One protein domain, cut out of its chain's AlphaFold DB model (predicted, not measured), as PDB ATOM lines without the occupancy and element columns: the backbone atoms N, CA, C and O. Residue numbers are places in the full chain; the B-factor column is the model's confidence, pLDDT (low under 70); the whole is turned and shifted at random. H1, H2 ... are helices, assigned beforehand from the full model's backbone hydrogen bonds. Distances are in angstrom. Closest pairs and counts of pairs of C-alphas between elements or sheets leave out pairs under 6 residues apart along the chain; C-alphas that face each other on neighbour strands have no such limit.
ATOM      1  N   THR A   7      22.267  56.860 -23.101       95.12
ATOM      2  CA  THR A   7      21.526  58.076 -22.711       95.12
ATOM      3  C   THR A   7      20.860  57.920 -21.341       95.12
ATOM      4  O   THR A   7      20.987  58.805 -20.499       95.12
ATOM      5  N   GLU A   8      20.164  56.807 -21.092       95.19
ATOM      6  CA  GLU A   8      19.490  56.545 -19.811       95.19
ATOM      7  C   GLU A   8      20.485  56.407 -18.657       95.19
ATOM      8  O   GLU A   8      20.245  56.942 -17.572       95.19
ATOM      9  N   THR A   9      21.620  55.745 -18.892       95.44
ATOM     10  CA  THR A   9      22.677  55.592 -17.887       95.44
ATOM     11  C   THR A   9      23.295  56.943 -17.532       95.44
ATOM     12  O   THR A   9      23.349  57.298 -16.354       95.44
ATOM     13  N   VAL A  10      23.684  57.744 -18.532       96.94
ATOM     14  CA  VAL A  10      24.237  59.090 -18.313       96.94
ATOM     15  C   VAL A  10      23.222  59.989 -17.602       96.94
ATOM     16  O   VAL A  10      23.564  60.635 -16.614       96.94
ATOM     17  N   TYR A  11      21.959  59.986 -18.038       97.38
ATOM     18  CA  TYR A  11      20.883  60.730 -17.377       97.38
ATOM     19  C   TYR A  11      20.721  60.309 -15.912       97.38
ATOM     20  O   TYR A  11      20.625  61.161 -15.034       97.38
ATOM     21  N   SER A  12      20.731  59.006 -15.632       97.31
ATOM     22  CA  SER A  12      20.597  58.468 -14.276       97.31
ATOM     23  C   SER A  12      21.746  58.892 -13.357       97.31
ATOM     24  O   SER A  12      21.520  59.170 -12.176       97.31
ATOM     25  N   VAL A  13      22.979  58.942 -13.871       97.25
ATOM     26  CA  VAL A  13      24.153  59.418 -13.122       97.25
ATOM     27  C   VAL A  13      24.050  60.917 -12.844       97.25
ATOM     28  O   VAL A  13      24.218  61.329 -11.695       97.25
ATOM     29  N   LEU A  14      23.703  61.714 -13.859       98.06
ATOM     30  CA  LEU A  14      23.464  63.149 -13.710       98.06
ATOM     31  C   LEU A  14      22.370  63.431 -12.676       98.06
ATOM     32  O   LEU A  14      22.577  64.229 -11.769       98.06
ATOM     33  N   ASP A  15      21.233  62.745 -12.774       98.12
ATOM     34  CA  ASP A  15      20.067  62.976 -11.924       98.12
ATOM     35  C   ASP A  15      20.324  62.603 -10.457       98.12
ATOM     36  O   ASP A  15      20.068  63.395  -9.545       98.12
ATOM     37  N   ARG A  16      20.865  61.405 -10.204       97.94
ATOM     38  CA  ARG A  16      21.191  60.965  -8.838       97.94
ATOM     39  C   ARG A  16      22.266  61.848  -8.213       97.94
ATOM     40  O   ARG A  16      22.136  62.240  -7.055       97.94
ATOM     41  N   GLY A  17      23.302  62.175  -8.983       97.81
ATOM     42  CA  GLY A  17      24.378  63.053  -8.542       97.81
ATOM     43  C   GLY A  17      23.894  64.463  -8.217       97.81
ATOM     44  O   GLY A  17      24.197  64.978  -7.143       97.81
ATOM     45  N   ALA A  18      23.069  65.047  -9.089       98.00
ATOM     46  CA  ALA A  18      22.460  66.352  -8.865       98.00
ATOM     47  C   ALA A  18      21.579  66.355  -7.607       98.00
ATOM     48  O   ALA A  18      21.728  67.245  -6.782       98.00
ATOM     49  N   GLN A  19      20.730  65.343  -7.389       97.81
ATOM     50  CA  GLN A  19      19.919  65.241  -6.162       97.81
ATOM     51  C   GLN A  19      20.768  65.136  -4.891       97.81
ATOM     52  O   GLN A  19      20.431  65.721  -3.863       97.81
ATOM     53  N   GLU A  20      21.870  64.388  -4.931       98.00
ATOM     54  CA  GLU A  20      22.769  64.278  -3.782       98.00
ATOM     55  C   GLU A  20      23.411  65.630  -3.454       98.00
ATOM     56  O   GLU A  20      23.361  66.076  -2.309       98.00
ATOM     57  N   LEU A  21      23.961  66.311  -4.463       97.88
ATOM     58  CA  LEU A  21      24.564  67.634  -4.304       97.88
ATOM     59  C   LEU A  21      23.525  68.678  -3.868       97.88
ATOM     60  O   LEU A  21      23.807  69.489  -2.986       97.88
ATOM     61  N   GLN A  22      22.311  68.607  -4.416       96.88
ATOM     62  CA  GLN A  22      21.173  69.435  -4.025       96.88
ATOM     63  C   GLN A  22      20.892  69.305  -2.525       96.88
ATOM     64  O   GLN A  22      20.807  70.311  -1.823       96.88
ATOM     65  N   ASN A  23      20.806  68.072  -2.017       96.94
ATOM     66  CA  ASN A  23      20.543  67.802  -0.605       96.94
ATOM     67  C   ASN A  23      21.700  68.236   0.305       96.94
ATOM     68  O   ASN A  23      21.458  68.750   1.395       96.94
ATOM     69  N   ILE A  24      22.949  68.030  -0.127       97.31
ATOM     70  CA  ILE A  24      24.138  68.387   0.660       97.31
ATOM     71  C   ILE A  24      24.264  69.903   0.816       97.31
ATOM     72  O   ILE A  24      24.550  70.384   1.912       97.31
ATOM     73  N   TYR A  25      24.074  70.647  -0.271       96.62
ATOM     74  CA  TYR A  25      24.297  72.091  -0.289       96.62
ATOM     75  C   TYR A  25      23.033  72.919  -0.045       96.62
ATOM     76  O   TYR A  25      23.141  74.117   0.200       96.62
ATOM     77  N   GLY A  26      21.847  72.308  -0.098       95.25
ATOM     78  CA  GLY A  26      20.575  73.021   0.017       95.25
ATOM     79  C   GLY A  26      20.318  73.987  -1.145       95.25
ATOM     80  O   GLY A  26      19.721  75.039  -0.933       95.25
ATOM     81  N   MET A  27      20.799  73.651  -2.345       94.94
ATOM     82  CA  MET A  27      20.683  74.474  -3.559       94.94
ATOM     83  C   MET A  27      19.544  73.998  -4.474       94.94
ATOM     84  O   MET A  27      18.858  73.020  -4.169       94.94
ATOM     85  N   LEU A  28      19.315  74.676  -5.599       94.94
ATOM     86  CA  LEU A  28      18.355  74.233  -6.609       94.94
ATOM     87  C   LEU A  28      18.912  73.047  -7.407       94.94
ATOM     88  O   LEU A  28      20.116  72.915  -7.622       94.94
ATOM     89  N   TYR A  29      18.018  72.188  -7.905       96.31
ATOM     90  CA  TYR A  29      18.413  71.016  -8.689       96.31
ATOM     91  C   TYR A  29      19.231  71.392  -9.938       96.31
ATOM     92  O   TYR A  29      20.188  70.702 -10.267       96.31
ATOM     93  N   LEU A  30      18.882  72.483 -10.633       95.88
ATOM     94  CA  LEU A  30      19.600  72.920 -11.839       95.88
ATOM     95  C   LEU A  30      21.018  73.431 -11.533       95.88
ATOM     96  O   LEU A  30      21.934  73.157 -12.303       95.88
ATOM     97  N   GLU A  31      21.219  74.093 -10.393       96.12
ATOM     98  CA  GLU A  31      22.553  74.492  -9.919       96.12
ATOM     99  C   GLU A  31      23.396  73.246  -9.601       96.12
ATOM    100  O   GLU A  31      24.531  73.105 -10.063       96.12
ATOM    101  N   ALA A  32      22.801  72.283  -8.890       97.50
ATOM    102  CA  ALA A  32      23.441  71.011  -8.569       97.50
ATOM    103  C   ALA A  32      23.743  70.166  -9.821       97.50
ATOM    104  O   ALA A  32      24.749  69.457  -9.865       97.50
ATOM    105  N   LEU A  33      22.899  70.257 -10.851       97.94
ATOM    106  CA  LEU A  33      23.096  69.588 -12.133       97.94
ATOM    107  C   LEU A  33      24.321  70.128 -12.875       97.94
ATOM    108  O   LEU A  33      25.078  69.326 -13.419       97.94
ATOM    109  N   SER A  34      24.561  71.443 -12.855       97.19
ATOM    110  CA  SER A  34      25.788  72.032 -13.410       97.19
ATOM    111  C   SER A  34      27.036  71.461 -12.733       97.19
ATOM    112  O   SER A  34      27.965  71.023 -13.409       97.19
ATOM    113  N   LEU A  35      27.036  71.369 -11.398       97.69
ATOM    114  CA  LEU A  35      28.146  70.771 -10.648       97.69
ATOM    115  C   LEU A  35      28.332  69.284 -10.973       97.69
ATOM    116  O   LEU A  35      29.458  68.818 -11.153       97.69
ATOM    117  N   MET A  36      27.233  68.531 -11.065       97.94
ATOM    118  CA  MET A  36      27.302  67.105 -11.362       97.94
ATOM    119  C   MET A  36      27.777  66.831 -12.790       97.94
ATOM    120  O   MET A  36      28.545  65.897 -13.012       97.94
ATOM    121  N   GLY A  37      27.345  67.628 -13.766       97.12
ATOM    122  CA  GLY A  37      27.813  67.468 -15.135       97.12
ATOM    123  C   GLY A  37      29.299  67.817 -15.285       97.12
ATOM    124  O   GLY A  37      29.986  67.165 -16.068       97.12
ATOM    125  N   GLU A  38      29.831  68.750 -14.488       96.25
ATOM    126  CA  GLU A  38      31.277  68.996 -14.428       96.25
ATOM    127  C   GLU A  38      32.034  67.799 -13.837       96.25
ATOM    128  O   GLU A  38      33.025  67.361 -14.419       96.25
ATOM    129  N   ASN A  39      31.522  67.195 -12.759       96.94
ATOM    130  CA  ASN A  39      32.099  65.967 -12.203       96.94
ATOM    131  C   ASN A  39      32.087  64.812 -13.217       96.94
ATOM    132  O   ASN A  39      33.034  64.031 -13.307       96.94
ATOM    133  N   LEU A  40      31.009  64.696 -13.997       95.88
ATOM    134  CA  LEU A  40      30.917  63.715 -15.074       95.88
ATOM    135  C   LEU A  40      31.958  63.979 -16.165       95.88
ATOM    136  O   LEU A  40      32.577  63.045 -16.667       95.88
ATOM    137  N   ARG A  41      32.187  65.249 -16.502       93.38
ATOM    138  CA  ARG A  41      33.167  65.661 -17.507       93.38
ATOM    139  C   ARG A  41      34.606  65.396 -17.061       93.38
ATOM    140  O   ARG A  41      35.427  64.999 -17.889       93.38
ATOM    141  N   THR A  42      34.946  65.662 -15.800       92.81
ATOM    142  CA  THR A  42      36.296  65.412 -15.264       92.81
ATOM    143  C   THR A  42      36.518  63.947 -14.899       92.81
ATOM    144  O   THR A  42      37.662  63.494 -14.868       92.81
ATOM    145  N   GLY A  43      35.441  63.198 -14.658       92.31
ATOM    146  CA  GLY A  43      35.496  61.837 -14.132       92.31
ATOM    147  C   GLY A  43      35.806  61.785 -12.632       92.31
ATOM    148  O   GLY A  43      36.136  60.716 -12.117       92.31
ATOM    149  N   SER A  44      35.713  62.917 -11.926       92.38
ATOM    150  CA  SER A  44      35.979  63.029 -10.493       92.38
ATOM    151  C   SER A  44      35.050  64.017  -9.800       92.38
ATOM    152  O   SER A  44      34.505  64.935 -10.396       92.38
ATOM    153  N   VAL A  45      34.869  63.826  -8.494       95.19
ATOM    154  CA  VAL A  45      34.159  64.790  -7.647       95.19
ATOM    155  C   VAL A  45      35.077  65.968  -7.340       95.19
ATOM    156  O   VAL A  45      36.034  65.815  -6.581       95.19
ATOM    157  N   GLU A  46      34.756  67.140  -7.882       90.75
ATOM    158  CA  GLU A  46      35.565  68.356  -7.707       90.75
ATOM    159  C   GLU A  46      35.242  69.109  -6.408       90.75
ATOM    160  O   GLU A  46      36.041  69.904  -5.913       90.75
ATOM    161  N   GLN A  47      34.061  68.879  -5.829       93.81
ATOM    162  CA  GLN A  47      33.614  69.621  -4.654       93.81
ATOM    163  C   GLN A  47      34.171  69.047  -3.340       93.81
ATOM    164  O   GLN A  47      34.359  67.838  -3.179       93.81
ATOM    165  N   HIS A  48      34.369  69.914  -2.345       92.69
ATOM    166  CA  HIS A  48      34.796  69.516  -1.002       92.69
ATOM    167  C   HIS A  48      33.639  68.900  -0.205       92.69
ATOM    168  O   HIS A  48      32.844  69.603   0.414       92.69
ATOM    169  N   LEU A  49      33.566  67.568  -0.208       95.19
ATOM    170  CA  LEU A  49      32.507  66.786   0.429       95.19
ATOM    171  C   LEU A  49      33.045  65.868   1.536       95.19
ATOM    172  O   LEU A  49      34.252  65.694   1.714       95.19
ATOM    173  N   THR A  50      32.134  65.249   2.290       96.56
ATOM    174  CA  THR A  50      32.495  64.174   3.223       96.56
ATOM    175  C   THR A  50      33.018  62.956   2.459       96.56
ATOM    176  O   THR A  50      32.609  62.693   1.329       96.56
ATOM    177  N   ALA A  51      33.876  62.151   3.096       95.75
ATOM    178  CA  ALA A  51      34.415  60.937   2.476       95.75
ATOM    179  C   ALA A  51      33.314  59.964   2.007       95.75
ATOM    180  O   ALA A  51      33.477  59.276   0.999       95.75
ATOM    181  N   GLU A  52      32.187  59.919   2.723       95.94
ATOM    182  CA  GLU A  52      31.022  59.116   2.356       95.94
ATOM    183  C   GLU A  52      30.352  59.633   1.075       95.94
ATOM    184  O   GLU A  52      30.174  58.862   0.130       95.94
ATOM    185  N   ALA A  53      30.058  60.936   1.005       95.56
ATOM    186  CA  ALA A  53      29.443  61.554  -0.168       95.56
ATOM    187  C   ALA A  53      30.359  61.479  -1.401       95.56
ATOM    188  O   ALA A  53      29.914  61.080  -2.477       95.56
ATOM    189  N   THR A  54      31.658  61.755  -1.244       96.75
ATOM    190  CA  THR A  54      32.648  61.612  -2.324       96.75
ATOM    191  C   THR A  54      32.700  60.179  -2.849       96.75
ATOM    192  O   THR A  54      32.704  59.963  -4.060       96.75
ATOM    193  N   LYS A  55      32.712  59.175  -1.962       96.00
ATOM    194  CA  LYS A  55      32.712  57.762  -2.369       96.00
ATOM    195  C   LYS A  55      31.438  57.396  -3.133       96.00
ATOM    196  O   LYS A  55      31.519  56.669  -4.119       96.00
ATOM    197  N   LYS A  56      30.283  57.892  -2.684       96.19
ATOM    198  CA  LYS A  56      28.980  57.652  -3.316       96.19
ATOM    199  C   LYS A  56      28.923  58.232  -4.731       96.19
ATOM    200  O   LYS A  56      28.622  57.494  -5.664       96.19
ATOM    201  N   LEU A  57      29.282  59.507  -4.895       96.69
ATOM    202  CA  LEU A  57      29.300  60.181  -6.197       96.69
ATOM    203  C   LEU A  57      30.303  59.542  -7.165       96.69
ATOM    204  O   LEU A  57      29.940  59.252  -8.300       96.69
ATOM    205  N   ASN A  58      31.526  59.235  -6.713       95.19
ATOM    206  CA  ASN A  58      32.509  58.529  -7.544       95.19
ATOM    207  C   ASN A  58      32.001  57.153  -7.999       95.19
ATOM    208  O   ASN A  58      32.264  56.753  -9.128       95.19
ATOM    209  N   GLY A  59      31.244  56.442  -7.156       94.62
ATOM    210  CA  GLY A  59      30.599  55.187  -7.546       94.62
ATOM    211  C   GLY A  59      29.650  55.360  -8.733       94.62
ATOM    212  O   GLY A  59      29.693  54.566  -9.668       94.62
ATOM    213  N   TRP A  60      28.849  56.426  -8.756       95.44
ATOM    214  CA  TRP A  60      27.974  56.714  -9.898       95.44
ATOM    215  C   TRP A  60      28.748  57.157 -11.138       95.44
ATOM    216  O   TRP A  60      28.417  56.725 -12.236       95.44
ATOM    217  N   LEU A  61      29.814  57.948 -10.981       94.00
ATOM    218  CA  LEU A  61      30.692  58.317 -12.100       94.00
ATOM    219  C   LEU A  61      31.323  57.087 -12.766       94.00
ATOM    220  O   LEU A  61      31.479  57.049 -13.983       94.00
ATOM    221  N   THR A  62      31.645  56.038 -12.002       92.12
ATOM    222  CA  THR A  62      32.184  54.809 -12.603       92.12
ATOM    223  C   THR A  62      31.180  54.062 -13.478       92.12
ATOM    224  O   THR A  62      31.610  53.373 -14.396       92.12
ATOM    225  N   GLU A  63      29.870  54.252 -13.283       90.56
ATOM    226  CA  GLU A  63      28.845  53.635 -14.140       90.56
ATOM    227  C   GLU A  63      28.938  54.140 -15.592       90.56
ATOM    228  O   GLU A  63      28.640  53.398 -16.525       90.56
ATOM    229  N   THR A  64      29.404  55.377 -15.818       85.19
ATOM    230  CA  THR A  64      29.627  55.887 -17.181       85.19
ATOM    231  C   THR A  64      30.942  55.419 -17.794       85.19
ATOM    232  O   THR A  64      31.050  55.385 -19.014       85.19
ATOM    233  N   ASN A  65      31.923  54.999 -16.986       79.69
ATOM    234  CA  ASN A  65      33.186  54.445 -17.495       79.69
ATOM    235  C   ASN A  65      32.999  53.064 -18.139       79.69
ATOM    236  O   ASN A  65      33.820  52.642 -18.951       79.69
ATOM    237  N   GLU A  66      31.928  52.359 -17.770       75.31
ATOM    238  CA  GLU A  66      31.542  51.082 -18.374       75.31
ATOM    239  C   GLU A  66      30.888  51.268 -19.754       75.31
ATOM    240  O   GLU A  66      30.779  50.312 -20.525       75.31
ATOM    241  N   LEU A  67      30.491  52.498 -20.103       81.38
ATOM    242  CA  LEU A  67      29.942  52.815 -21.414       81.38
ATOM    243  C   LEU A  67      31.078  52.968 -22.431       81.38
ATOM    244  O   LEU A  67      31.971  53.804 -22.288       81.38
ATOM    245  N   SER A  68      31.022  52.191 -23.511       74.25
ATOM    246  CA  SER A  68      31.937  52.365 -24.640       74.25
ATOM    247  C   SER A  68      31.327  53.302 -25.683       74.25
ATOM    248  O   SER A  68      30.215  53.077 -26.150       74.25
ATOM    249  N   GLY A  69      32.062  54.355 -26.056       82.56
ATOM    250  CA  GLY A  69      31.732  55.184 -27.220       82.56
ATOM    251  C   GLY A  69      30.472  56.047 -27.101       82.56
ATOM    252  O   GLY A  69      29.804  56.235 -28.114       82.56
ATOM    253  N   VAL A  70      30.160  56.581 -25.911       92.31
ATOM    254  CA  VAL A  70      29.041  57.528 -25.731       92.31
ATOM    255  C   VAL A  70      29.199  58.710 -26.687       92.31
ATOM    256  O   VAL A  70      30.218  59.404 -26.691       92.31
ATOM    257  N   THR A  71      28.189  58.926 -27.515       94.88
ATOM    258  CA  THR A  71      28.177  59.955 -28.553       94.88
ATOM    259  C   THR A  71      27.794  61.326 -27.991       94.88
ATOM    260  O   THR A  71      27.139  61.442 -26.952       94.88
ATOM    261  N   ALA A  72      28.142  62.394 -28.717       95.50
ATOM    262  CA  ALA A  72      27.722  63.754 -28.374       95.50
ATOM    263  C   ALA A  72      26.188  63.883 -28.266       95.50
ATOM    264  O   ALA A  72      25.681  64.518 -27.348       95.50
ATOM    265  N   GLU A  73      25.435  63.223 -29.149       95.44
ATOM    266  CA  GLU A  73      23.969  63.231 -29.095       95.44
ATOM    267  C   GLU A  73      23.411  62.525 -27.851       95.44
ATOM    268  O   GLU A  73      22.408  62.972 -27.296       95.44
ATOM    269  N   GLU A  74      24.051  61.456 -27.374       96.25
ATOM    270  CA  GLU A  74      23.627  60.770 -26.147       96.25
ATOM    271  C   GLU A  74      23.880  61.631 -24.904       96.25
ATOM    272  O   GLU A  74      22.991  61.745 -24.058       96.25
ATOM    273  N   TYR A  75      25.030  62.314 -24.825       97.12
ATOM    274  CA  TYR A  75      25.281  63.304 -23.770       97.12
ATOM    275  C   TYR A  75      24.276  64.456 -23.820       97.12
ATOM    276  O   TYR A  75      23.705  64.815 -22.788       97.12
ATOM    277  N   ARG A  76      24.013  65.006 -25.015       96.81
ATOM    278  CA  ARG A  76      23.048  66.095 -25.201       96.81
ATOM    279  C   ARG A  76      21.662  65.695 -24.710       96.81
ATOM    280  O   ARG A  76      21.055  66.431 -23.940       96.81
ATOM    281  N   LYS A  77      21.167  64.523 -25.119       96.38
ATOM    282  CA  LYS A  77      19.843  64.014 -24.725       96.38
ATOM    283  C   LYS A  77      19.763  63.719 -23.232       96.38
ATOM    284  O   LYS A  77      18.750  64.026 -22.608       96.38
ATOM    285  N   ALA A  78      20.822  63.180 -22.634       96.94
ATOM    286  CA  ALA A  78      20.862  62.948 -21.195       96.94
ATOM    287  C   ALA A  78      20.799  64.265 -20.400       96.94
ATOM    288  O   ALA A  78      19.980  64.394 -19.486       96.94
ATOM    289  N   MET A  79      21.592  65.267 -20.800       96.81
ATOM    290  CA  MET A  79      21.525  66.620 -20.235       96.81
ATOM    291  C   MET A  79      20.146  67.247 -20.452       96.81
ATOM    292  O   MET A  79      19.575  67.803 -19.520       96.81
ATOM    293  N   GLN A  80      19.566  67.094 -21.645       95.38
ATOM    294  CA  GLN A  80      18.225  67.575 -21.968       95.38
ATOM    295  C   GLN A  80      17.174  67.005 -21.002       95.38
ATOM    296  O   GLN A  80      16.371  67.754 -20.448       95.38
ATOM    297  N   LEU A  81      17.186  65.693 -20.752       95.31
ATOM    298  CA  LEU A  81      16.262  65.048 -19.814       95.31
ATOM    299  C   LEU A  81      16.444  65.566 -18.381       95.31
ATOM    300  O   LEU A  81      15.454  65.859 -17.705       95.31
ATOM    301  N   ALA A  82      17.693  65.721 -17.930       96.19
ATOM    302  CA  ALA A  82      18.004  66.236 -16.599       96.19
ATOM    303  C   ALA A  82      17.549  67.694 -16.433       96.19
ATOM    304  O   ALA A  82      16.886  68.021 -15.449       96.19
ATOM    305  N   VAL A  83      17.810  68.551 -17.421       94.94
ATOM    306  CA  VAL A  83      17.347  69.944 -17.425       94.94
ATOM    307  C   VAL A  83      15.816  70.005 -17.431       94.94
ATOM    308  O   VAL A  83      15.240  70.695 -16.592       94.94
ATOM    309  N   LEU A  84      15.129  69.228 -18.281       91.94
ATOM    310  CA  LEU A  84      13.656  69.175 -18.295       91.94
ATOM    311  C   LEU A  84      13.076  68.768 -16.946       91.94
ATOM    312  O   LEU A  84      12.031  69.291 -16.557       91.94
ATOM    313  N   LYS A  85      13.721  67.834 -16.241       92.94
ATOM    314  CA  LYS A  85      13.306  67.444 -14.895       92.94
ATOM    315  C   LYS A  85      13.373  68.635 -13.940       92.94
ATOM    316  O   LYS A  85      12.354  68.954 -13.338       92.94
ATOM    317  N   GLY A  86      14.519  69.313 -13.855       90.44
ATOM    318  CA  GLY A  86      14.683  70.479 -12.980       90.44
ATOM    319  C   GLY A  86      13.746  71.633 -13.336       90.44
ATOM    320  O   GLY A  86      13.212  72.312 -12.464       90.44
ATOM    321  N   MET A  87      13.461  71.808 -14.627       87.38
ATOM    322  CA  MET A  87      12.567  72.856 -15.111       87.38
ATOM    323  C   MET A  87      11.092  72.638 -14.749       87.38
ATOM    324  O   MET A  87      10.334  73.608 -14.691       87.38
ATOM    325  N   ARG A  88      10.661  71.395 -14.477       79.06
ATOM    326  CA  ARG A  88       9.279  71.110 -14.041       79.06
ATOM    327  C   ARG A  88       8.947  71.719 -12.682       79.06
ATOM    328  O   ARG A  88       7.768  71.929 -12.411       79.06
ATOM    329  N   GLU A  89       9.950  71.978 -11.849       59.53
ATOM    330  CA  GLU A  89       9.750  72.412 -10.467       59.53
ATOM    331  C   GLU A  89       9.619  73.939 -10.332       59.53
ATOM    332  O   GLU A  89       8.908  74.386  -9.435       59.53
TER     333      GLU A  89
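This is residues 7 to 89 of the 332 residues of the protein "Site-specific DNA-methyltransferase (Adenine-specific)" of Salisediminibacterium haloalkalitolerans (UniProt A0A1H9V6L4). A flat, compact domain is built round the long helix H1: H3 runs beside it, while H2 and H4 cross it at steep tilts. The printed part has 83 residues, all-helix in class, with four named helices in the order H1 H2 H3 H4. The radius of gyration of the C-alphas is 12.0 A; the spans are 32 by 29 by 15 A.

H1, residues 7 to 25, begins at C-alpha (21.526, 58.076, -22.711) and measures 26.6 A. H2 is residues 29 to 42, 19.9 A; H3 is 51 to 65, 21.0 A; H4 is 72 to 87, 22.1 A, ending at C-alpha (12.567, 72.856, -15.111).

H1, the hub, touches H3 at a shallow tilt of 14 degrees, opposite ways (C-alphas of Val 13 and Trp 60 closest, 5.7 A). It touches H2 at 61 degrees, a steep tilt (Ala 18 and Leu 33, 4.6 A), and H4 at 42 degrees, steep (Tyr 11 and Ala 78, 4.4 A). Every O i to N i+4 pair is within hydrogen-bond range in H1, H2 and H4, and 8 of 11 in H3.

The printed part has no cut and no long link. Residue 89 is under pLDDT 70.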